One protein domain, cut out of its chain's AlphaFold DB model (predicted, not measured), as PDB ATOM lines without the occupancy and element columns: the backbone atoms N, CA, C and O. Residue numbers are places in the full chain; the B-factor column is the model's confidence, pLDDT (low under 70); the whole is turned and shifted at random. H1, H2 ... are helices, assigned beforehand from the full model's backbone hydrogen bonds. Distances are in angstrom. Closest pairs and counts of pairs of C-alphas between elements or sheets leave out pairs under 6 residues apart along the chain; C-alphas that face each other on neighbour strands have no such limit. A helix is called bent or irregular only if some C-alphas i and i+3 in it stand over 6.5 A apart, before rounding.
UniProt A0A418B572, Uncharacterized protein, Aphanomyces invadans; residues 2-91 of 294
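This is residues 2 to 91 of the 294 residues of an uncharacterized protein of Aphanomyces invadans (UniProt A0A418B572). Two helices side by side, the long kinked H2 and H4, run opposite ways and make the main packed pair, with the short H5 packed on H4 near its last residue. H1 stands crosswise near the first residue of H2, H3 sits near the last residue of H2 and the early part of H4, and the link of residues 13 to 27 swings out in a wide loop that makes much of the length. The printed part has 90 residues with five named helices, H1 to H5 in order along the chain, and no named strand; the class is all helix, with 51 residues in the helices. It is compact, with a radius of gyration of the C-alphas of 12.2 A, and spans 35 by 25 by 21 A.

H1, residues 2 to 12, is close to but not clearly touching H2, residues 28 to 45; their closest C-alphas, of Phe 6 and Gly 28, are 7.6 A apart, and their lines are about perpendicular at 78 degrees. H2 has a kink of 54 degrees near residue 35 and is irregular, with C-alphas 33 and 36 at 7.1 A. H3, residues 54 to 60, is close to but not clearly touching H2, with the closest C-alphas, of Ser 45 and Ser 60, 5.6 A apart; H1 and H3 are only just apart, at 8.0 A. H4, residues 64 to 74, touches H2 at a shallow tilt of 26 degrees, opposite ways, closest at the C-alphas of Cys 41 and Cys 66, 4.5 A. H5, residues 86 to 89, touches H4, closest at the C-alphas of Gly 74 and Gly 89, 3.5 A. H1 is apart from H4 and H5. Every O i to N i+4 pair is within hydrogen-bond range in H3 and H4, against 5 of 7 in H1 and 9 of 14 in H2; H5 is too short for such a pair.

H1 begins at C-alpha 2, (3.367, -10.389, -44.788), and is 16.6 A long from first to last C-alpha. H2 begins at C-alpha 28, (10.083, -13.215, -50.634), and measures 23.3 A. H3 measures 9.8 A, H4 15.3 A and H5 5.2 A, ending at C-alpha 89, (16.968, -29.287, -44.596).

The C-alphas of Ala 21 and Val 44 are the two farthest apart, at 35.2 A. The printed part has no cut. The links H1 to H2 and H4 to H5 are long; within the second, residues 79 to 80 pair with 83 to 84, antiparallel. Mean pLDDT of the printed part is 76.6; residues 2 to 22 and residue 55 are under 70, and H1 has a mean of 45.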
ATOM      1  N   ARG A   2       2.233  -9.987 -43.917       35.19
ATOM      2  CA  ARG A   2       3.367 -10.389 -44.788       35.19
ATOM      3  C   ARG A   2       4.757  -9.873 -44.350       35.19
ATOM      4  O   ARG A   2       5.702 -10.644 -44.352       35.19
ATOM      5  N   TYR A   3       4.864  -8.632 -43.863       35.28
ATOM      6  CA  TYR A   3       6.135  -8.064 -43.371       35.28
ATOM      7  C   TYR A   3       6.653  -8.672 -42.053       35.28
ATOM      8  O   TYR A   3       7.856  -8.704 -41.821       35.28
ATOM      9  N   ARG A   4       5.766  -9.174 -41.181       36.47
ATOM     10  CA  ARG A   4       6.172  -9.743 -39.879       36.47
ATOM     11  C   ARG A   4       6.759 -11.148 -40.014       36.47
ATOM     12  O   ARG A   4       7.595 -11.528 -39.208       36.47
ATOM     13  N   ILE A   5       6.340 -11.883 -41.043       43.53
ATOM     14  CA  ILE A   5       6.881 -13.206 -41.371       43.53
ATOM     15  C   ILE A   5       8.314 -13.068 -41.899       43.53
ATOM     16  O   ILE A   5       9.183 -13.829 -41.494       43.53
ATOM     17  N   PHE A   6       8.583 -12.044 -42.716       45.16
ATOM     18  CA  PHE A   6       9.932 -11.758 -43.212       45.16
ATOM     19  C   PHE A   6      10.913 -11.413 -42.092       45.16
ATOM     20  O   PHE A   6      11.994 -11.983 -42.023       45.16
ATOM     21  N   ALA A   7      10.510 -10.532 -41.173       46.53
ATOM     22  CA  ALA A   7      11.347 -10.152 -40.037       46.53
ATOM     23  C   ALA A   7      11.650 -11.337 -39.101       46.53
ATOM     24  O   ALA A   7      12.759 -11.436 -38.586       46.53
ATOM     25  N   ALA A   8      10.685 -12.246 -38.916       47.03
ATOM     26  CA  ALA A   8      10.872 -13.470 -38.143       47.03
ATOM     27  C   ALA A   8      11.904 -14.399 -38.793       47.03
ATOM     28  O   ALA A   8      12.805 -14.866 -38.110       47.03
ATOM     29  N   VAL A   9      11.822 -14.621 -40.110       51.09
ATOM     30  CA  VAL A   9      12.788 -15.459 -40.838       51.09
ATOM     31  C   VAL A   9      14.183 -14.829 -40.816       51.09
ATOM     32  O   VAL A   9      15.138 -15.515 -40.489       51.09
ATOM     33  N   VAL A  10      14.309 -13.521 -41.053       51.69
ATOM     34  CA  VAL A  10      15.609 -12.819 -41.089       51.69
ATOM     35  C   VAL A  10      16.305 -12.776 -39.717       51.69
ATOM     36  O   VAL A  10      17.528 -12.887 -39.646       51.69
ATOM     37  N   ALA A  11      15.553 -12.674 -38.614       49.72
ATOM     38  CA  ALA A  11      16.121 -12.637 -37.260       49.72
ATOM     39  C   ALA A  11      16.737 -13.978 -36.805       49.72
ATOM     40  O   ALA A  11      17.631 -13.986 -35.963       49.72
ATOM     41  N   ILE A  12      16.294 -15.104 -37.374       54.91
ATOM     42  CA  ILE A  12      16.722 -16.465 -36.994       54.91
ATOM     43  C   ILE A  12      18.168 -16.761 -37.422       54.91
ATOM     44  O   ILE A  12      18.856 -17.559 -36.792       54.91
ATOM     45  N   PHE A  13      18.663 -16.096 -38.465       52.72
ATOM     46  CA  PHE A  13      19.894 -16.495 -39.152       52.72
ATOM     47  C   PHE A  13      21.143 -15.691 -38.756       52.72
ATOM     48  O   PHE A  13      22.164 -15.768 -39.431       52.72
ATOM     49  N   CYS A  14      21.105 -14.890 -37.688       44.38
ATOM     50  CA  CYS A  14      22.206 -13.974 -37.342       44.38
ATOM     51  C   CYS A  14      23.361 -14.617 -36.528       44.38
ATOM     52  O   CYS A  14      24.259 -13.909 -36.089       44.38
ATOM     53  N   ILE A  15      23.353 -15.939 -36.286       45.66
ATOM     54  CA  ILE A  15      24.250 -16.583 -35.293       45.66
ATOM     55  C   ILE A  15      25.330 -17.496 -35.911       45.66
ATOM     56  O   ILE A  15      26.267 -17.885 -35.217       45.66
ATOM     57  N   ILE A  16      25.286 -17.809 -37.209       44.12
ATOM     58  CA  ILE A  16      26.253 -18.727 -37.835       44.12
ATOM     59  C   ILE A  16      26.976 -17.980 -38.956       44.12
ATOM     60  O   ILE A  16      26.402 -17.734 -40.007       44.12
ATOM     61  N   CYS A  17      28.219 -17.564 -38.702       37.38
ATOM     62  CA  CYS A  17      29.073 -16.913 -39.694       37.38
ATOM     63  C   CYS A  17      30.193 -17.869 -40.109       37.38
ATOM     64  O   CYS A  17      31.253 -17.887 -39.480       37.38
ATOM     65  N   THR A  18      29.995 -18.615 -41.192       47.75
ATOM     66  CA  THR A  18      31.095 -19.218 -41.949       47.75
ATOM     67  C   THR A  18      30.997 -18.807 -43.414       47.75
ATOM     68  O   THR A  18      29.954 -18.895 -44.043       47.75
ATOM     69  N   ALA A  19      32.091 -18.277 -43.961       49.06
ATOM     70  CA  ALA A  19      32.121 -17.765 -45.326       49.06
ATOM     71  C   ALA A  19      32.031 -18.922 -46.337       49.06
ATOM     72  O   ALA A  19      32.992 -19.675 -46.501       49.06
ATOM     73  N   ALA A  20      30.898 -19.038 -47.035       48.47
ATOM     74  CA  ALA A  20      30.719 -19.923 -48.183       48.47
ATOM     75  C   ALA A  20      30.145 -19.164 -49.396       48.47
ATOM     76  O   ALA A  20      29.554 -18.095 -49.275       48.47
ATOM     77  N   ALA A  21      30.433 -19.703 -50.581       46.94
ATOM     78  CA  ALA A  21      30.410 -19.045 -51.882       46.94
ATOM     79  C   ALA A  21      29.028 -18.560 -52.374       46.94
ATOM     80  O   ALA A  21      27.991 -19.127 -52.054       46.94
ATOM     81  N   SER A  22      29.077 -17.528 -53.224       52.62
ATOM     82  CA  SER A  22      27.990 -16.746 -53.832       52.62
ATOM     83  C   SER A  22      26.759 -17.546 -54.293       52.62
ATOM     84  O   SER A  22      26.665 -17.946 -55.456       52.62
ATOM     85  N   GLY A  23      25.789 -17.722 -53.398       71.31
ATOM     86  CA  GLY A  23      24.401 -18.016 -53.750       71.31
ATOM     87  C   GLY A  23      23.580 -16.726 -53.829       71.31
ATOM     88  O   GLY A  23      23.924 -15.724 -53.204       71.31
ATOM     89  N   ARG A  24      22.505 -16.726 -54.626       90.94
ATOM     90  CA  ARG A  24      21.466 -15.683 -54.549       90.94
ATOM     91  C   ARG A  24      20.829 -15.774 -53.163       90.94
ATOM     92  O   ARG A  24      20.428 -16.864 -52.770       90.94
ATOM     93  N   GLU A  25      20.710 -14.655 -52.463       92.31
ATOM     94  CA  GLU A  25      19.990 -14.595 -51.190       92.31
ATOM     95  C   GLU A  25      18.492 -14.842 -51.416       92.31
ATOM     96  O   GLU A  25      17.932 -14.363 -52.408       92.31
ATOM     97  N   CYS A  26      17.855 -15.606 -50.526       88.88
ATOM     98  CA  CYS A  26      16.436 -15.916 -50.645       88.88
ATOM     99  C   CYS A  26      15.605 -14.632 -50.560       88.88
ATOM    100  O   CYS A  26      15.707 -13.863 -49.603       88.88
ATOM    101  N   ASP A  27      14.739 -14.422 -51.547       92.81
ATOM    102  CA  ASP A  27      13.777 -13.330 -51.541       92.81
ATOM    103  C   ASP A  27      12.384 -13.813 -51.121       92.81
ATOM    104  O   ASP A  27      12.154 -14.975 -50.773       92.81
ATOM    105  N   GLY A  28      11.419 -12.892 -51.109       87.25
ATOM    106  CA  GLY A  28      10.083 -13.215 -50.634       87.25
ATOM    107  C   GLY A  28       9.274 -14.136 -51.527       87.25
ATOM    108  O   GLY A  28       8.337 -14.751 -51.023       87.25
ATOM    109  N   ALA A  29       9.627 -14.262 -52.803       91.88
ATOM    110  CA  ALA A  29       9.011 -15.231 -53.693       91.88
ATOM    111  C   ALA A  29       9.509 -16.650 -53.392       91.88
ATOM    112  O   ALA A  29       8.705 -17.579 -53.451       91.88
ATOM    113  N   ASP A  30      10.777 -16.808 -52.997       91.56
ATOM    114  CA  ASP A  30      11.358 -18.117 -52.673       91.56
ATOM    115  C   ASP A  30      10.725 -18.733 -51.411       91.56
ATOM    116  O   ASP A  30      10.445 -19.929 -51.371       91.56
ATOM    117  N   VAL A  31      10.436 -17.920 -50.386       89.12
ATOM    118  CA  VAL A  31       9.831 -18.391 -49.121       89.12
ATOM    119  C   VAL A  31       8.300 -18.397 -49.116       89.12
ATOM    120  O   VAL A  31       7.693 -18.987 -48.220       89.12
ATOM    121  N   LEU A  32       7.639 -17.771 -50.095       90.62
ATOM    122  CA  LEU A  32       6.172 -17.710 -50.150       90.62
ATOM    123  C   LEU A  32       5.494 -19.097 -50.141       90.62
ATOM    124  O   LEU A  32       4.504 -19.245 -49.417       90.62
ATOM    125  N   PRO A  33       6.003 -20.121 -50.858       94.06
ATOM    126  CA  PRO A  33       5.437 -21.470 -50.816       94.06
ATOM    127  C   PRO A  33       5.466 -22.101 -49.417       94.06
ATOM    128  O   PRO A  33       4.604 -22.912 -49.092       94.06
ATOM    129  N   LEU A  34       6.407 -21.689 -48.562       93.25
ATOM    130  CA  LEU A  34       6.588 -22.216 -47.206       93.25
ATOM    131  C   LEU A  34       5.637 -21.585 -46.182       93.25
ATOM    132  O   LEU A  34       5.577 -22.033 -45.037       93.25
ATOM    133  N   ALA A  35       4.877 -20.549 -46.556       91.25
ATOM    134  CA  ALA A  35       4.051 -19.789 -45.618       91.25
ATOM    135  C   ALA A  35       2.988 -20.649 -44.909       91.25
ATOM    136  O   ALA A  35       2.701 -20.429 -43.729       91.25
ATOM    137  N   SER A  36       2.422 -21.637 -45.614       94.56
ATOM    138  CA  SER A  36       1.451 -22.576 -45.042       94.56
ATOM    139  C   SER A  36       2.091 -23.421 -43.939       94.56
ATOM    140  O   SER A  36       1.625 -23.393 -42.797       94.56
ATOM    141  N   ASP A  37       3.204 -24.090 -44.247       92.44
ATOM    142  CA  ASP A  37       3.921 -24.950 -43.299       92.44
ATOM    143  C   ASP A  37       4.496 -24.156 -42.125       92.44
ATOM    144  O   ASP A  37       4.428 -24.606 -40.982       92.44
ATOM    145  N   LEU A  38       4.973 -22.933 -42.374       92.31
ATOM    146  CA  LEU A  38       5.455 -22.027 -41.335       92.31
ATOM    147  C   LEU A  38       4.354 -21.689 -40.326       92.31
ATOM    148  O   LEU A  38       4.556 -21.787 -39.115       92.31
ATOM    149  N   SER A  39       3.165 -21.330 -40.817       92.75
ATOM    150  CA  SER A  39       2.025 -21.011 -39.952       92.75
ATOM    151  C   SER A  39       1.545 -22.228 -39.154       92.75
ATOM    152  O   SER A  39       1.287 -22.125 -37.951       92.75
ATOM    153  N   ALA A  40       1.487 -23.398 -39.795       94.00
ATOM    154  CA  ALA A  40       1.105 -24.644 -39.152       94.00
ATOM    155  C   ALA A  40       2.132 -25.049 -38.087       94.00
ATOM    156  O   ALA A  40       1.744 -25.428 -36.981       94.00
ATOM    157  N   CYS A  41       3.425 -24.884 -38.375       92.50
ATOM    158  CA  CYS A  41       4.505 -25.150 -37.437       92.50
ATOM    159  C   CYS A  41       4.432 -24.247 -36.198       92.50
ATOM    160  O   CYS A  41       4.476 -24.759 -35.077       92.50
ATOM    161  N   PHE A  42       4.245 -22.932 -36.346       93.19
ATOM    162  CA  PHE A  42       4.109 -22.035 -35.188       93.19
ATOM    163  C   PHE A  42       2.888 -22.372 -34.324       93.19
ATOM    164  O   PHE A  42       2.968 -22.356 -33.093       93.19
ATOM    165  N   ASN A  43       1.773 -22.751 -34.950       93.81
ATOM    166  CA  ASN A  43       0.548 -23.091 -34.230       93.81
ATOM    167  C   ASN A  43       0.709 -24.315 -33.315       93.81
ATOM    168  O   ASN A  43       0.173 -24.308 -32.199       93.81
ATOM    169  N   VAL A  44       1.436 -25.343 -33.771       89.94
ATOM    170  CA  VAL A  44       1.638 -26.596 -33.018       89.94
ATOM    171  C   VAL A  44       2.817 -26.527 -32.054       89.94
ATOM    172  O   VAL A  44       2.714 -27.014 -30.934       89.94
ATOM    173  N   SER A  45       3.913 -25.882 -32.453       90.00
ATOM    174  CA  SER A  45       5.140 -25.829 -31.654       90.00
ATOM    175  C   SER A  45       5.114 -24.779 -30.549       90.00
ATOM    176  O   SER A  45       5.926 -24.850 -29.632       90.00
ATOM    177  N   LYS A  46       4.199 -23.800 -30.640       90.12
ATOM    178  CA  LYS A  46       4.148 -22.618 -29.764       90.12
ATOM    179  C   LYS A  46       5.448 -21.809 -29.759       90.12
ATOM    180  O   LYS A  46       5.687 -21.039 -28.835       90.12
ATOM    181  N   MET A  47       6.269 -21.969 -30.794       85.94
ATOM    182  CA  MET A  47       7.497 -21.208 -30.937       85.94
ATOM    183  C   MET A  47       7.205 -19.716 -31.123       85.94
ATOM    184  O   MET A  47       6.242 -19.329 -31.793       85.94
ATOM    185  N   SER A  48       8.064 -18.877 -30.546       85.38
ATOM    186  CA  SER A  48       7.965 -17.429 -30.700       85.38
ATOM    187  C   SER A  48       8.557 -16.990 -32.044       85.38
ATOM    188  O   SER A  48       9.727 -17.268 -32.304       85.38
ATOM    189  N   PRO A  49       7.819 -16.248 -32.890       79.00
ATOM    190  CA  PRO A  49       8.333 -15.788 -34.179       79.00
ATOM    191  C   PRO A  49       9.443 -14.735 -34.046       79.00
ATOM    192  O   PRO A  49      10.100 -14.421 -35.030       79.00
ATOM    193  N   THR A  50       9.645 -14.146 -32.865       79.94
ATOM    194  CA  THR A  50      10.622 -13.061 -32.665       79.94
ATOM    195  C   THR A  50      11.945 -13.519 -32.066       79.94
ATOM    196  O   THR A  50      12.875 -12.723 -32.014       79.94
ATOM    197  N   ASN A  51      12.026 -14.746 -31.553       75.44
ATOM    198  CA  ASN A  51      13.214 -15.242 -30.863       75.44
ATOM    199  C   ASN A  51      13.270 -16.767 -30.979       75.44
ATOM    200  O   ASN A  51      12.983 -17.469 -30.016       75.44
ATOM    201  N   LEU A  52      13.527 -17.261 -32.190       74.62
ATOM    202  CA  LEU A  52      13.722 -18.686 -32.436       74.62
ATOM    203  C   LEU A  52      15.193 -19.017 -32.218       74.62
ATOM    204  O   LEU A  52      16.053 -18.565 -32.975       74.62
ATOM    205  N   THR A  53      15.490 -19.831 -31.216       79.69
ATOM    206  CA  THR A  53      16.817 -20.441 -31.099       79.69
ATOM    207  C   THR A  53      16.912 -21.696 -31.972       79.69
ATOM    208  O   THR A  53      15.909 -22.366 -32.232       79.69
ATOM    209  N   LEU A  54      18.127 -22.062 -32.405       73.88
ATOM    210  CA  LEU A  54      18.363 -23.321 -33.130       73.88
ATOM    211  C   LEU A  54      17.869 -24.536 -32.325       73.88
ATOM    212  O   LEU A  54      17.338 -25.485 -32.895       73.88
ATOM    213  N   GLU A  55      17.998 -24.486 -30.999       69.88
ATOM    214  CA  GLU A  55      17.556 -25.554 -30.105       69.88
ATOM    215  C   GLU A  55      16.024 -25.666 -30.044       69.88
ATOM    216  O   GLU A  55      15.482 -26.768 -30.120       69.88
ATOM    217  N   GLU A  56      15.296 -24.548 -29.965       77.12
ATOM    218  CA  GLU A  56      13.827 -24.552 -30.054       77.12
ATOM    219  C   GLU A  56      13.351 -25.058 -31.414       77.12
ATOM    220  O   GLU A  56      12.400 -25.841 -31.486       77.12
ATOM    221  N   PHE A  57      14.055 -24.681 -32.482       80.38
ATOM    222  CA  PHE A  57      13.764 -25.158 -33.824       80.38
ATOM    223  C   PHE A  57      13.972 -26.673 -33.942       80.38
ATOM    224  O   PHE A  57      13.076 -27.375 -34.410       80.38
ATOM    225  N   GLN A  58      15.075 -27.208 -33.414       77.31
ATOM    226  CA  GLN A  58      15.325 -28.652 -33.334       77.31
ATOM    227  C   GLN A  58      14.277 -29.383 -32.485       77.31
ATOM    228  O   GLN A  58      13.778 -30.435 -32.880       77.31
ATOM    229  N   ARG A  59      13.873 -28.823 -31.337       74.62
ATOM    230  CA  ARG A  59      12.804 -29.402 -30.501       74.62
ATOM    231  C   ARG A  59      11.458 -29.418 -31.226       74.62
ATOM    232  O   ARG A  59      10.672 -30.345 -31.039       74.62
ATOM    233  N   SER A  60      11.196 -28.429 -32.080       83.06
ATOM    234  CA  SER A  60       9.959 -28.355 -32.859       83.06
ATOM    235  C   SER A  60       9.843 -29.425 -33.944       83.06
ATOM    236  O   SER A  60       8.731 -29.736 -34.375       83.06
ATOM    237  N   CYS A  61      10.956 -30.065 -34.321       84.06
ATOM    238  CA  CYS A  61      10.987 -31.156 -35.297       84.06
ATOM    239  C   CYS A  61      10.159 -32.385 -34.878       84.06
ATOM    240  O   CYS A  61       9.882 -33.256 -35.707       84.06
ATOM    241  N   VAL A  62       9.696 -32.455 -33.623       77.88
ATOM    242  CA  VAL A  62       8.702 -33.444 -33.177       77.88
ATOM    243  C   VAL A  62       7.364 -33.304 -33.922       77.88
ATOM    244  O   VAL A  62       6.685 -34.305 -34.171       77.88
ATOM    245  N   TYR A  63       7.008 -32.098 -34.368       83.06
ATOM    246  CA  TYR A  63       5.756 -31.830 -35.069       83.06
ATOM    247  C   TYR A  63       5.908 -31.963 -36.587       83.06
ATOM    248  O   TYR A  63       6.832 -31.423 -37.196       83.06
ATOM    249  N   GLU A  64       4.962 -32.653 -37.222       82.88
ATOM    250  CA  GLU A  64       4.976 -32.893 -38.671       82.88
ATOM    251  C   GLU A  64       4.979 -31.616 -39.528       82.88
ATOM    252  O   GLU A  64       5.816 -31.536 -40.430       82.88
ATOM    253  N   PRO A  65       4.174 -30.578 -39.224       90.56
ATOM    254  CA  PRO A  65       4.226 -29.324 -39.975       90.56
ATOM    255  C   PRO A  65       5.593 -28.633 -39.903       90.56
ATOM    256  O   PRO A  65       6.040 -28.043 -40.882       90.56
ATOM    257  N   CYS A  66       6.290 -28.744 -38.769       90.50
ATOM    258  CA  CYS A  66       7.633 -28.190 -38.618       90.50
ATOM    259  C   CYS A  66       8.662 -28.954 -39.452       90.50
ATOM    260  O   CYS A  66       9.496 -28.333 -40.099       90.50
ATOM    261  N   ARG A  67       8.566 -30.286 -39.543       86.94
ATOM    262  CA  ARG A  67       9.433 -31.063 -40.448       86.94
ATOM    263  C   ARG A  67       9.216 -30.697 -41.914       86.94
ATOM    264  O   ARG A  67      10.187 -30.601 -42.657       86.94
ATOM    265  N   ASN A  68       7.966 -30.488 -42.329       88.94
ATOM    266  CA  ASN A  68       7.655 -30.074 -43.700       88.94
ATOM    267  C   ASN A  68       8.244 -28.694 -44.010       88.94
ATOM    268  O   ASN A  68       8.903 -28.545 -45.036       88.94
ATOM    269  N   LEU A  69       8.116 -27.741 -43.077       92.94
ATOM    270  CA  LEU A  69       8.771 -26.435 -43.167       92.94
ATOM    271  C   LEU A  69      10.290 -26.573 -43.344       92.94
ATOM    272  O   LEU A  69      10.851 -25.982 -44.260       92.94
ATOM    273  N   VAL A  70      10.950 -27.365 -42.494       90.06
ATOM    274  CA  VAL A  70      12.409 -27.544 -42.531       90.06
ATOM    275  C   VAL A  70      12.875 -28.196 -43.833       90.06
ATOM    276  O   VAL A  70      13.823 -27.709 -44.446       90.06
ATOM    277  N   ARG A  71      12.181 -29.232 -44.322       88.00
ATOM    278  CA  ARG A  71      12.481 -29.825 -45.638       88.00
ATOM    279  C   ARG A  71      12.279 -28.826 -46.771       88.00
ATOM    280  O   ARG A  71      13.101 -28.762 -47.679       88.00
ATOM    281  N   GLY A  72      11.203 -28.047 -46.710       91.38
ATOM    282  CA  GLY A  72      10.917 -27.009 -47.688       91.38
ATOM    283  C   GLY A  72      12.008 -25.937 -47.718       91.38
ATOM    284  O   GLY A  72      12.499 -25.607 -48.794       91.38
ATOM    285  N   MET A  73      12.475 -25.483 -46.551       89.69
ATOM    286  CA  MET A  73      13.636 -24.593 -46.431       89.69
ATOM    287  C   MET A  73      14.906 -25.227 -47.012       89.69
ATOM    288  O   MET A  73      15.625 -24.573 -47.758       89.69
ATOM    289  N   GLY A  74      15.141 -26.515 -46.749       87.94
ATOM    290  CA  GLY A  74      16.259 -27.273 -47.316       87.94
ATOM    291  C   GLY A  74      16.244 -27.419 -48.839       87.94
ATOM    292  O   GLY A  74      17.286 -27.655 -49.445       87.94
ATOM    293  N   SER A  75      15.074 -27.287 -49.465       91.56
ATOM    294  CA  SER A  75      14.918 -27.373 -50.921       91.56
ATOM    295  C   SER A  75      15.136 -26.044 -51.650       91.56
ATOM    296  O   SER A  75      15.156 -26.017 -52.882       91.56
ATOM    297  N   LEU A  76      15.295 -24.942 -50.912       91.44
ATOM    298  CA  LEU A  76      15.519 -23.629 -51.498       91.44
ATOM    299  C   LEU A  76      16.912 -23.554 -52.138       91.44
ATOM    300  O   LEU A  76      17.923 -23.856 -51.507       91.44
ATOM    301  N   ASN A  77      16.970 -23.101 -53.392       93.06
ATOM    302  CA  ASN A  77      18.222 -22.875 -54.120       93.06
ATOM    303  C   ASN A  77      18.725 -21.434 -53.927       93.06
ATOM    304  O   ASN A  77      18.934 -20.691 -54.887       93.06
ATOM    305  N   CYS A  78      18.823 -21.019 -52.668       92.12
ATOM    306  CA  CYS A  78      19.266 -19.694 -52.262       92.12
ATOM    307  C   CYS A  78      19.976 -19.764 -50.903       92.12
ATOM    308  O   CYS A  78      19.961 -20.797 -50.224       92.12
ATOM    309  N   THR A  79      20.651 -18.683 -50.531       90.88
ATOM    310  CA  THR A  79      21.274 -18.534 -49.214       90.88
ATOM    311  C   THR A  79      20.338 -17.813 -48.252       90.88
ATOM    312  O   THR A  79      19.523 -16.986 -48.660       90.88
ATOM    313  N   LEU A  80      20.449 -18.161 -46.974       82.88
ATOM    314  CA  LEU A  80      19.838 -17.461 -45.851       82.88
ATOM    315  C   LEU A  80      20.981 -16.947 -44.973       82.88
ATOM    316  O   LEU A  80      21.699 -17.728 -44.357       82.88
ATOM    317  N   ASN A  81      21.180 -15.635 -44.964       82.94
ATOM    318  CA  ASN A  81      22.322 -14.925 -44.397       82.94
ATOM    319  C   ASN A  81      23.681 -15.472 -44.858       82.94
ATOM    320  O   ASN A  81      24.581 -15.681 -44.047       82.94
ATOM    321  N   ASN A  82      23.850 -15.665 -46.168       84.12
ATOM    322  CA  ASN A  82      25.050 -16.255 -46.783       84.12
ATOM    323  C   ASN A  82      25.317 -17.735 -46.439       84.12
ATOM    324  O   ASN A  82      26.315 -18.283 -46.902       84.12
ATOM    325  N   GLU A  83      24.439 -18.406 -45.690       80.94
ATOM    326  CA  GLU A  83      24.514 -19.853 -45.474       80.94
ATOM    327  C   GLU A  83      23.569 -20.571 -46.456       80.94
ATOM    328  O   GLU A  83      22.428 -20.135 -46.648       80.94
ATOM    329  N   PRO A  84      23.992 -21.664 -47.113       85.44
ATOM    330  CA  PRO A  84      23.119 -22.426 -47.999       85.44
ATOM    331  C   PRO A  84      21.871 -22.922 -47.259       85.44
ATOM    332  O   PRO A  84      21.976 -23.645 -46.265       85.44
ATOM    333  N   ALA A  85      20.678 -22.607 -47.774       85.25
ATOM    334  CA  ALA A  85      19.423 -23.039 -47.152       85.25
ATOM    335  C   ALA A  85      19.310 -24.577 -47.050       85.25
ATOM    336  O   ALA A  85      18.659 -25.098 -46.144       85.25
ATOM    337  N   SER A  86      20.027 -25.311 -47.908       81.88
ATOM    338  CA  SER A  86      20.148 -26.773 -47.881       81.88
ATOM    339  C   SER A  86      20.673 -27.343 -46.561       81.88
ATOM    340  O   SER A  86      20.269 -28.443 -46.182       81.88
ATOM    341  N   ILE A  87      21.494 -26.596 -45.815       78.75
ATOM    342  CA  ILE A  87      21.988 -27.013 -44.491       78.75
ATOM    343  C   ILE A  87      20.818 -27.174 -43.513       78.75
ATOM    344  O   ILE A  87      20.809 -28.075 -42.673       78.75
ATOM    345  N   LEU A  88      19.786 -26.343 -43.658       78.75
ATOM    346  CA  LEU A  88      18.629 -26.352 -42.771       78.75
ATOM    347  C   LEU A  88      17.749 -27.565 -43.011       78.75
ATOM    348  O   LEU A  88      17.171 -28.069 -42.056       78.75
ATOM    349  N   GLY A  89      17.717 -28.082 -44.241       77.19
ATOM    350  CA  GLY A  89      16.968 -29.287 -44.596       77.19
ATOM    351  C   GLY A  89      17.270 -30.482 -43.696       77.19
ATOM    352  O   GLY A  89      16.368 -31.261 -43.406       77.19
ATOM    353  N   GLY A  90      18.508 -30.581 -43.199       74.50
ATOM    354  CA  GLY A  90      18.952 -31.662 -42.320       74.50
ATOM    355  C   GLY A  90      18.712 -31.434 -40.823       74.50
ATOM    356  O   GLY A  90      18.936 -32.348 -40.035       74.50
ATOM    357  N   VAL A  91      18.251 -30.252 -40.393       78.38
ATOM    358  CA  VAL A  91      18.143 -29.911 -38.957       78.38
ATOM    359  C   VAL A  91      17.118 -30.786 -38.234       78.38
ATOM    360  O   VAL A  91      17.339 -31.180 -37.090       78.38
TER     361      VAL A  91